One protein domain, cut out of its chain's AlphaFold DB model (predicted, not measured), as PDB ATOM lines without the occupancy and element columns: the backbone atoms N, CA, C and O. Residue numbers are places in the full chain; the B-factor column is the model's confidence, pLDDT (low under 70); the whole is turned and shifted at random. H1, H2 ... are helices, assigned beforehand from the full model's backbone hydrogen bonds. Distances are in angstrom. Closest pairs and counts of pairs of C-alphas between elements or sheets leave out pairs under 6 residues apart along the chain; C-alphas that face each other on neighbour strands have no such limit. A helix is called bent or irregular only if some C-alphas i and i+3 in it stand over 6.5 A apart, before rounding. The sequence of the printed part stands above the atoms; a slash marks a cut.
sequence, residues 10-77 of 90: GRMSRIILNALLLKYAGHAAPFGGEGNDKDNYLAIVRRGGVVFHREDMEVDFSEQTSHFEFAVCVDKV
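AT A GLANCE: This is residues 10 to 77 of the 90 residues of the protein "Fido domain-containing protein" of Metarhizium acridum (strain CQMa 102) (UniProt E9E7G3). A hairpin of two helices, H2 and H3, lies side by side and runs opposite ways, while the first helix, H1, stands crosswise near the end of the hairpin where H2 begins and H3 ends. At the other end a long loop joins H2 to H3, and its residues 53 to 58 stick out. The printed part has 68 residues with three named helices, H1, H2 and H3 in that order, and no named strand; the class is all helix. It is only just compact, close to loose, with a radius of gyration of the C-alphas of 13.0 A, and the C-alphas span 38 by 28 by 22 A.

HOW THE PARTS SIT: H1, residues 10 to 25, touches no helix. H2, residues 37 to 51, is apart from H1, with no C-alpha of the one within 8 A of the other. H3, residues 66 to 73, is apart from H1 as well. H2 and H3 touch, with 9 pairs of C-alphas within 8 A; their closest C-alphas, those of Gly 48 and Ser 66, are 5.4 A apart. They run opposite ways at a shallow tilt of 7 degrees, centre to centre 10.0 A, and form a helical hairpin. Residues 27 to 28, after H1, pair antiparallel with residues 75 to 76, after H3, in stretches too short to be named strands. In H1 and H2 every O i to N i+4 pair is within hydrogen-bond range; in H3 1 of 4 is, beside 4 of 5 O i to N i+3 pairs.

IN THESE COORDINATES: H1 begins at C-alpha 10, at (207.837, 242.226, 236.096), and is 21.3 A long from first to last C-alpha. H2 begins at C-alpha 37, at (221.061, 235.395, 239.318), and is 21.4 A long. H3 is 11.6 A long and ends at C-alpha 73, at (221.945, 238.048, 231.852). H3 is neither bent nor irregular, but only just: C-alphas 69 and 72 are 6.2 A apart.

THE WHOLE: The two C-alphas farthest apart, those of Glu 55 and Val 77, are 38.8 A apart. The printed part has no cut. Both links are long: 11 residues between H1 and H2, and 14 between H2 and H3. The latter, residues 52 to 65, have C-alphas 10 to 22 A from the mean of the C-alphas, and residues 53 to 58 stand free. The mean pLDDT of the printed part is 81.5; residues 51 to 59 and residue 61 are under 70, and of these residue 51 belongs to H2.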
ATOM      1  N   GLY A  10     206.504 242.831 236.161       88.19
ATOM      2  CA  GLY A  10     207.837 242.226 236.096       88.19
ATOM      3  C   GLY A  10     207.853 240.867 235.384       88.19
ATOM      4  O   GLY A  10     208.774 240.590 234.624       88.19
ATOM      5  N   ARG A  11     206.824 240.028 235.587       90.81
ATOM      6  CA  ARG A  11     206.683 238.727 234.901       90.81
ATOM      7  C   ARG A  11     206.443 238.936 233.406       90.81
ATOM      8  O   ARG A  11     207.178 238.383 232.597       90.81
ATOM      9  N   MET A  12     205.484 239.792 233.062       93.38
ATOM     10  CA  MET A  12     205.143 240.120 231.677       93.38
ATOM     11  C   MET A  12     206.312 240.762 230.932       93.38
ATOM     12  O   MET A  12     206.612 240.357 229.814       93.38
ATOM     13  N   SER A  13     207.028 241.695 231.564       90.12
ATOM     14  CA  SER A  13     208.186 242.353 230.947       90.12
ATOM     15  C   SER A  13     209.285 241.353 230.588       90.12
ATOM     16  O   SER A  13     209.832 241.429 229.494       90.12
ATOM     17  N   ARG A  14     209.572 240.372 231.457       90.75
ATOM     18  CA  ARG A  14     210.554 239.311 231.167       90.75
ATOM     19  C   ARG A  14     210.122 238.413 230.010       90.75
ATOM     20  O   ARG A  14     210.960 238.043 229.194       90.75
ATOM     21  N   ILE A  15     208.834 238.077 229.926       92.50
ATOM     22  CA  ILE A  15     208.287 237.277 228.819       92.50
ATOM     23  C   ILE A  15     208.419 238.042 227.499       92.50
ATOM     24  O   ILE A  15     208.931 237.496 226.528       92.50
ATOM     25  N   ILE A  16     208.006 239.312 227.473       93.44
ATOM     26  CA  ILE A  16     208.094 240.164 226.279       93.44
ATOM     27  C   ILE A  16     209.555 240.344 225.854       93.44
ATOM     28  O   ILE A  16     209.872 240.169 224.680       93.44
ATOM     29  N   LEU A  17     210.452 240.632 226.800       90.94
ATOM     30  CA  LEU A  17     211.885 240.752 226.538       90.94
ATOM     31  C   LEU A  17     212.442 239.481 225.890       90.94
ATOM     32  O   LEU A  17     213.073 239.558 224.841       90.94
ATOM     33  N   ASN A  18     212.172 238.314 226.477       92.50
ATOM     34  CA  ASN A  18     212.646 237.045 225.930       92.50
ATOM     35  C   ASN A  18     212.030 236.726 224.565       92.50
ATOM     36  O   ASN A  18     212.733 236.228 223.693       92.50
ATOM     37  N   ALA A  19     210.764 237.075 224.326       94.94
ATOM     38  CA  ALA A  19     210.159 236.933 223.004       94.94
ATOM     39  C   ALA A  19     210.892 237.774 221.943       94.94
ATOM     40  O   ALA A  19     211.126 237.298 220.831       94.94
ATOM     41  N   LEU A  20     211.290 239.004 222.282       94.06
ATOM     42  CA  LEU A  20     212.059 239.874 221.390       94.06
ATOM     43  C   LEU A  20     213.489 239.356 221.173       94.06
ATOM     44  O   LEU A  20     213.933 239.279 220.028       94.06
ATOM     45  N   LEU A  21     214.190 238.959 222.240       92.38
ATOM     46  CA  LEU A  21     215.548 238.409 222.157       92.38
ATOM     47  C   LEU A  21     215.592 237.135 221.308       92.38
ATOM     48  O   LEU A  21     216.456 237.002 220.442       92.38
ATOM     49  N   LEU A  22     214.623 236.237 221.486       93.12
ATOM     50  CA  LEU A  22     214.524 235.017 220.691       93.12
ATOM     51  C   LEU A  22     214.244 235.338 219.224       93.12
ATOM     52  O   LEU A  22     214.940 234.838 218.343       93.12
ATOM     53  N   LYS A  23     213.255 236.199 218.956       93.38
ATOM     54  CA  LYS A  23     212.813 236.513 217.593       93.38
ATOM     55  C   LYS A  23     213.870 237.249 216.771       93.38
ATOM     56  O   LYS A  23     213.961 237.010 215.570       93.38
ATOM     57  N   TYR A  24     214.615 238.163 217.389       94.19
ATOM     58  CA  TYR A  24     215.492 239.083 216.660       94.19
ATOM     59  C   TYR A  24     216.984 238.837 216.879       94.19
ATOM     60  O   TYR A  24     217.777 239.244 216.035       94.19
ATOM     61  N   ALA A  25     217.378 238.177 217.970       91.06
ATOM     62  CA  ALA A  25     218.785 237.947 218.288       91.06
ATOM     63  C   ALA A  25     219.154 236.462 218.419       91.06
ATOM     64  O   ALA A  25     220.342 236.153 218.415       91.06
ATOM     65  N   GLY A  26     218.197 235.537 218.562       91.44
ATOM     66  CA  GLY A  26     218.495 234.132 218.880       91.44
ATOM     67  C   GLY A  26     219.116 233.945 220.273       91.44
ATOM     68  O   GLY A  26     219.850 232.986 220.511       91.44
ATOM     69  N   HIS A  27     218.858 234.886 221.181       93.06
ATOM     70  CA  HIS A  27     219.323 234.842 222.567       93.06
ATOM     71  C   HIS A  27     218.135 234.713 223.521       93.06
ATOM     72  O   HIS A  27     216.992 234.992 223.155       93.06
ATOM     73  N   ALA A  28     218.413 234.327 224.758       90.94
ATOM     74  CA  ALA A  28     217.465 234.370 225.856       90.94
ATOM     75  C   ALA A  28     218.157 234.918 227.099       90.94
ATOM     76  O   ALA A  28     219.351 234.721 227.293       90.94
ATOM     77  N   ALA A  29     217.391 235.588 227.944       89.12
ATOM     78  CA  ALA A  29     217.794 235.966 229.279       89.12
ATOM     79  C   ALA A  29     217.126 235.036 230.303       89.12
ATOM     80  O   ALA A  29     215.967 235.276 230.678       89.12
ATOM     81  N   PRO A  30     217.781 233.933 230.709       83.31
ATOM     82  CA  PRO A  30     217.283 233.097 231.790       83.31
ATOM     83  C   PRO A  30     217.393 233.871 233.109       83.31
ATOM     84  O   PRO A  30     218.443 234.390 233.469       83.31
ATOM     85  N   PHE A  31     216.287 233.970 233.846       78.50
ATOM     86  CA  PHE A  31     216.272 234.653 235.140       78.50
ATOM     87  C   PHE A  31     216.081 233.640 236.258       78.50
ATOM     88  O   PHE A  31     215.048 232.971 236.304       78.50
ATOM     89  N   GLY A  32     217.032 233.590 237.192       71.69
ATOM     90  CA  GLY A  32     216.950 232.720 238.366       71.69
ATOM     91  C   GLY A  32     217.232 231.249 238.063       71.69
ATOM     92  O   GLY A  32     216.571 230.394 238.648       71.69
ATOM     93  N   GLY A  33     218.157 230.976 237.137       72.12
ATOM     94  CA  GLY A  33     218.603 229.621 236.817       72.12
ATOM     95  C   GLY A  33     219.526 229.057 237.894       72.12
ATOM     96  O   GLY A  33     219.230 228.002 238.451       72.12
ATOM     97  N   GLU A  34     220.596 229.778 238.241       75.44
ATOM     98  CA  GLU A  34     221.585 229.317 239.217       75.44
ATOM     99  C   GLU A  34     222.002 230.421 240.204       75.44
ATOM    100  O   GLU A  34     221.829 231.618 239.977       75.44
ATOM    101  N   GLY A  35     222.548 230.001 241.350       81.62
ATOM    102  CA  GLY A  35     223.221 230.878 242.309       81.62
ATOM    103  C   GLY A  35     222.465 232.168 242.656       81.62
ATOM    104  O   GLY A  35     221.356 232.138 243.187       81.62
ATOM    105  N   ASN A  36     223.109 233.307 242.379       81.81
ATOM    106  CA  ASN A  36     222.656 234.644 242.775       81.81
ATOM    107  C   ASN A  36     221.956 235.420 241.639       81.81
ATOM    108  O   ASN A  36     221.745 236.629 241.759       81.81
ATOM    109  N   ASP A  37     221.586 234.757 240.538       83.69
ATOM    110  CA  ASP A  37     221.061 235.395 239.318       83.69
ATOM    111  C   ASP A  37     219.831 236.259 239.575       83.69
ATOM    112  O   ASP A  37     219.690 237.362 239.042       83.69
ATOM    113  N   LYS A  38     218.929 235.763 240.428       84.81
ATOM    114  CA  LYS A  38     217.713 236.483 240.806       84.81
ATOM    115  C   LYS A  38     218.048 237.806 241.492       84.81
ATOM    116  O   LYS A  38     217.445 238.827 241.162       84.81
ATOM    117  N   ASP A  39     218.986 237.786 242.431       87.75
ATOM    118  CA  ASP A  39     219.352 238.964 243.211       87.75
ATOM    119  C   ASP A  39     220.149 239.960 242.364       87.75
ATOM    120  O   ASP A  39     219.886 241.162 242.427       87.75
ATOM    121  N   ASN A  40     221.020 239.467 241.479       85.81
ATOM    122  CA  ASN A  40     221.733 240.280 240.494       85.81
ATOM    123  C   ASN A  40     220.757 240.999 239.550       85.81
ATOM    124  O   ASN A  40     220.816 242.222 239.401       85.81
ATOM    125  N   TYR A  41     219.798 240.263 238.980       86.38
ATOM    126  CA  TYR A  41     218.739 240.835 238.149       86.38
ATOM    127  C   TYR A  41     217.923 241.886 238.917       86.38
ATOM    128  O   TYR A  41     217.699 242.991 238.418       86.38
ATOM    129  N   LEU A  42     217.494 241.581 240.147       88.19
ATOM    130  CA  LEU A  42     216.725 242.522 240.963       88.19
ATOM    131  C   LEU A  42     217.527 243.786 241.297       88.19
ATOM    132  O   LEU A  42     216.942 244.869 241.337       88.19
ATOM    133  N   ALA A  43     218.840 243.676 241.507       88.25
ATOM    134  CA  ALA A  43     219.711 244.822 241.742       88.25
ATOM    135  C   ALA A  43     219.790 245.741 240.510       88.25
ATOM    136  O   ALA A  43     219.642 246.956 240.656       88.25
ATOM    137  N   ILE A  44     219.942 245.173 239.307       86.19
ATOM    138  CA  ILE A  44     219.943 245.927 238.039       86.19
ATOM    139  C   ILE A  44     218.598 246.636 237.836       86.19
ATOM    140  O   ILE A  44     218.559 247.840 237.582       86.19
ATOM    141  N   VAL A  45     217.479 245.922 238.018       84.94
ATOM    142  CA  VAL A  45     216.128 246.493 237.867       84.94
ATOM    143  C   VAL A  45     215.880 247.633 238.853       84.94
ATOM    144  O   VAL A  45     215.311 248.652 238.469       84.94
ATOM    145  N   ARG A  46     216.310 247.489 240.115       84.56
ATOM    146  CA  ARG A  46     216.180 248.547 241.129       84.56
ATOM    147  C   ARG A  46     216.985 249.785 240.754       84.56
ATOM    148  O   ARG A  46     216.435 250.878 240.819       84.56
ATOM    149  N   ARG A  47     218.247 249.625 240.336       83.56
ATOM    150  CA  ARG A  47     219.084 250.751 239.889       83.56
ATOM    151  C   ARG A  47     218.463 251.467 238.697       83.56
ATOM    152  O   ARG A  47     218.275 252.675 238.768       83.56
ATOM    153  N   GLY A  48     218.058 250.721 237.668       77.50
ATOM    154  CA  GLY A  48     217.360 251.294 236.517       77.50
ATOM    155  C   GLY A  48     216.107 252.060 236.947       77.50
ATOM    156  O   GLY A  48     215.937 253.220 236.593       77.50
ATOM    157  N   GLY A  49     215.267 251.459 237.794       75.00
ATOM    158  CA  GLY A  49     214.059 252.103 238.317       75.00
ATOM    159  C   GLY A  49     214.320 253.412 239.069       75.00
ATOM    160  O   GLY A  49     213.583 254.369 238.860       75.00
ATOM    161  N   VAL A  50     215.370 253.480 239.895       71.88
ATOM    162  CA  VAL A  50     215.764 254.705 240.619       71.88
ATOM    163  C   VAL A  50     216.189 255.808 239.653       71.88
ATOM    164  O   VAL A  50     215.766 256.949 239.814       71.88
ATOM    165  N   VAL A  51     216.986 255.466 238.638       67.44
ATOM    166  CA  VAL A  51     217.456 256.421 237.627       67.44
ATOM    167  C   VAL A  51     216.271 257.033 236.863       67.44
ATOM    168  O   VAL A  51     216.211 258.246 236.703       67.44
ATOM    169  N   PHE A  52     215.261 256.228 236.508       64.50
ATOM    170  CA  PHE A  52     214.036 256.702 235.842       64.50
ATOM    171  C   PHE A  52     213.004 257.380 236.765       64.50
ATOM    172  O   PHE A  52     211.993 257.860 236.262       64.50
ATOM    173  N   HIS A  53     213.181 257.372 238.092       63.00
ATOM    174  CA  HIS A  53     212.237 257.974 239.049       63.00
ATOM    175  C   HIS A  53     212.568 259.420 239.439       63.00
ATOM    176  O   HIS A  53     211.817 260.009 240.215       63.00
ATOM    177  N   ARG A  54     213.649 260.006 238.909       62.03
ATOM    178  CA  ARG A  54     213.841 261.462 238.977       62.03
ATOM    179  C   ARG A  54     212.677 262.142 238.236       62.03
ATOM    180  O   ARG A  54     212.210 261.613 237.226       62.03
ATOM    181  N   GLU A  55     212.154 263.233 238.799       58.12
ATOM    182  CA  GLU A  55     210.846 263.847 238.466       58.12
ATOM    183  C   GLU A  55     210.688 264.233 236.982       58.12
ATOM    184  O   GLU A  55     209.582 264.378 236.467       58.12
ATOM    185  N   ASP A  56     211.809 264.321 236.291       65.12
ATOM    186  CA  ASP A  56     212.015 264.750 234.924       65.12
ATOM    187  C   ASP A  56     211.763 263.606 233.921       65.12
ATOM    188  O   ASP A  56     211.555 263.865 232.738       65.12
ATOM    189  N   MET A  57     211.808 262.331 234.363       61.06
ATOM    190  CA  MET A  57     211.833 261.107 233.524       61.06
ATOM    191  C   MET A  57     212.927 261.099 232.432       61.06
ATOM    192  O   MET A  57     213.034 260.139 231.663       61.06
ATOM    193  N   GLU A  58     213.746 262.146 232.380       65.19
ATOM    194  CA  GLU A  58     214.825 262.371 231.441       65.19
ATOM    195  C   GLU A  58     216.125 261.948 232.121       65.19
ATOM    196  O   GLU A  58     216.554 262.504 233.131       65.19
ATOM    197  N   VAL A  59     216.717 260.884 231.597       63.78
ATOM    198  CA  VAL A  59     217.993 260.358 232.068       63.78
ATOM    199  C   VAL A  59     219.009 260.703 230.999       63.78
ATOM    200  O   VAL A  59     218.805 260.332 229.838       63.78
ATOM    201  N   ASP A  60     220.096 261.382 231.373       72.00
ATOM    202  CA  ASP A  60     221.198 261.625 230.445       72.00
ATOM    203  C   ASP A  60     221.638 260.298 229.816       72.00
ATOM    204  O   ASP A  60     221.712 259.268 230.489       72.00
ATOM    205  N   PHE A  61     221.908 260.297 228.511       68.00
ATOM    206  CA  PHE A  61     222.232 259.067 227.790       68.00
ATOM    207  C   PHE A  61     223.421 258.314 228.415       68.00
ATOM    208  O   PHE A  61     223.444 257.085 228.401       68.00
ATOM    209  N   SER A  62     224.375 259.032 229.021       73.81
ATOM    210  CA  SER A  62     225.515 258.439 229.727       73.81
ATOM    211  C   SER A  62     225.139 257.744 231.044       73.81
ATOM    212  O   SER A  62     225.844 256.829 231.466       73.81
ATOM    213  N   GLU A  63     224.011 258.110 231.662       71.38
ATOM    214  CA  GLU A  63     223.488 257.499 232.892       71.38
ATOM    215  C   GLU A  63     222.534 256.314 232.616       71.38
ATOM    216  O   GLU A  63     222.186 255.567 233.533       71.38
ATOM    217  N   GLN A  64     222.146 256.065 231.356       71.56
ATOM    218  CA  GLN A  64     221.283 254.941 230.951       71.56
ATOM    219  C   GLN A  64     222.050 253.605 230.844       71.56
ATOM    220  O   GLN A  64     221.987 252.891 229.840       71.56
ATOM    221  N   THR A  65     222.781 253.223 231.892       75.94
ATOM    222  CA  THR A  65     223.676 252.051 231.863       75.94
ATOM    223  C   THR A  65     222.974 250.719 232.112       75.94
ATOM    224  O   THR A  65     223.530 249.661 231.806       75.94
ATOM    225  N   SER A  66     221.738 250.729 232.622       72.50
ATOM    226  CA  SER A  66     221.045 249.505 233.046       72.50
ATOM    227  C   SER A  66     220.869 248.483 231.923       72.50
ATOM    228  O   SER A  66     220.848 247.287 232.193       72.50
ATOM    229  N   HIS A  67     220.765 248.926 230.665       75.31
ATOM    230  CA  HIS A  67     220.659 248.033 229.507       75.31
ATOM    231  C   HIS A  67     221.980 247.328 229.173       75.31
ATOM    232  O   HIS A  67     221.955 246.171 228.762       75.31
ATOM    233  N   PHE A  68     223.124 247.984 229.401       80.75
ATOM    234  CA  PHE A  68     224.444 247.363 229.260       80.75
ATOM    235  C   PHE A  68     224.695 246.349 230.372       80.75
ATOM    236  O   PHE A  68     225.146 245.241 230.100       80.75
ATOM    237  N   GLU A  69     224.339 246.691 231.614       81.94
ATOM    238  CA  GLU A  69     224.425 245.754 232.741       81.94
ATOM    239  C   GLU A  69     223.557 244.517 232.511       81.94
ATOM    240  O   GLU A  69     223.932 243.418 232.899       81.94
ATOM    241  N   PHE A  70     222.421 244.674 231.829       83.00
ATOM    242  CA  PHE A  70     221.522 243.571 231.516       83.00
ATOM    243  C   PHE A  70     222.119 242.539 230.549       83.00
ATOM    244  O   PHE A  70     221.677 241.393 230.540       83.00
ATOM    245  N   ALA A  71     223.125 242.914 229.751       84.62
ATOM    246  CA  ALA A  71     223.753 242.009 228.791       84.62
ATOM    247  C   ALA A  71     224.396 240.787 229.467       84.62
ATOM    248  O   ALA A  71     224.463 239.727 228.854       84.62
ATOM    249  N   VAL A  72     224.797 240.902 230.740       82.88
ATOM    250  CA  VAL A  72     225.352 239.776 231.514       82.88
ATOM    251  C   VAL A  72     224.322 238.680 231.787       82.88
ATOM    252  O   VAL A  72     224.695 237.569 232.136       82.88
ATOM    253  N   CYS A  73     223.032 238.995 231.658       83.75
ATOM    254  CA  CYS A  73     221.945 238.048 231.852       83.75
ATOM    255  C   CYS A  73     221.496 237.393 230.540       83.75
ATOM    256  O   CYS A  73     220.458 236.746 230.562       83.75
ATOM    257  N   VAL A  74     222.170 237.621 229.405       86.94
ATOM    258  CA  VAL A  74     221.720 237.190 228.072       86.94
ATOM    259  C   VAL A  74     222.674 236.149 227.489       86.94
ATOM    260  O   VAL A  74     223.834 236.447 227.224       86.94
ATOM    261  N   ASP A  75     222.144 234.970 227.171       86.44
ATOM    262  CA  ASP A  75     222.885 233.848 226.597       86.44
ATOM    263  C   ASP A  75     222.384 233.479 225.198       86.44
ATOM    264  O   ASP A  75     221.202 233.628 224.862       86.44
ATOM    265  N   LYS A  76     223.284 232.956 224.356       84.88
ATOM    266  CA  LYS A  76     222.898 232.351 223.073       84.88
ATOM    267  C   LYS A  76     222.108 231.077 223.319       84.88
ATOM    268  O   LYS A  76     222.562 230.187 224.036       84.88
ATOM    269  N   VAL A  77     220.979 230.939 222.633       83.31
ATOM    270  CA  VAL A  77     220.223 229.688 222.660       83.31
ATOM    271  C   VAL A  77     220.874 228.704 221.694       83.31
ATOM    272  O   VAL A  77     220.851 228.906 220.479       83.31
TER     273      VAL A  77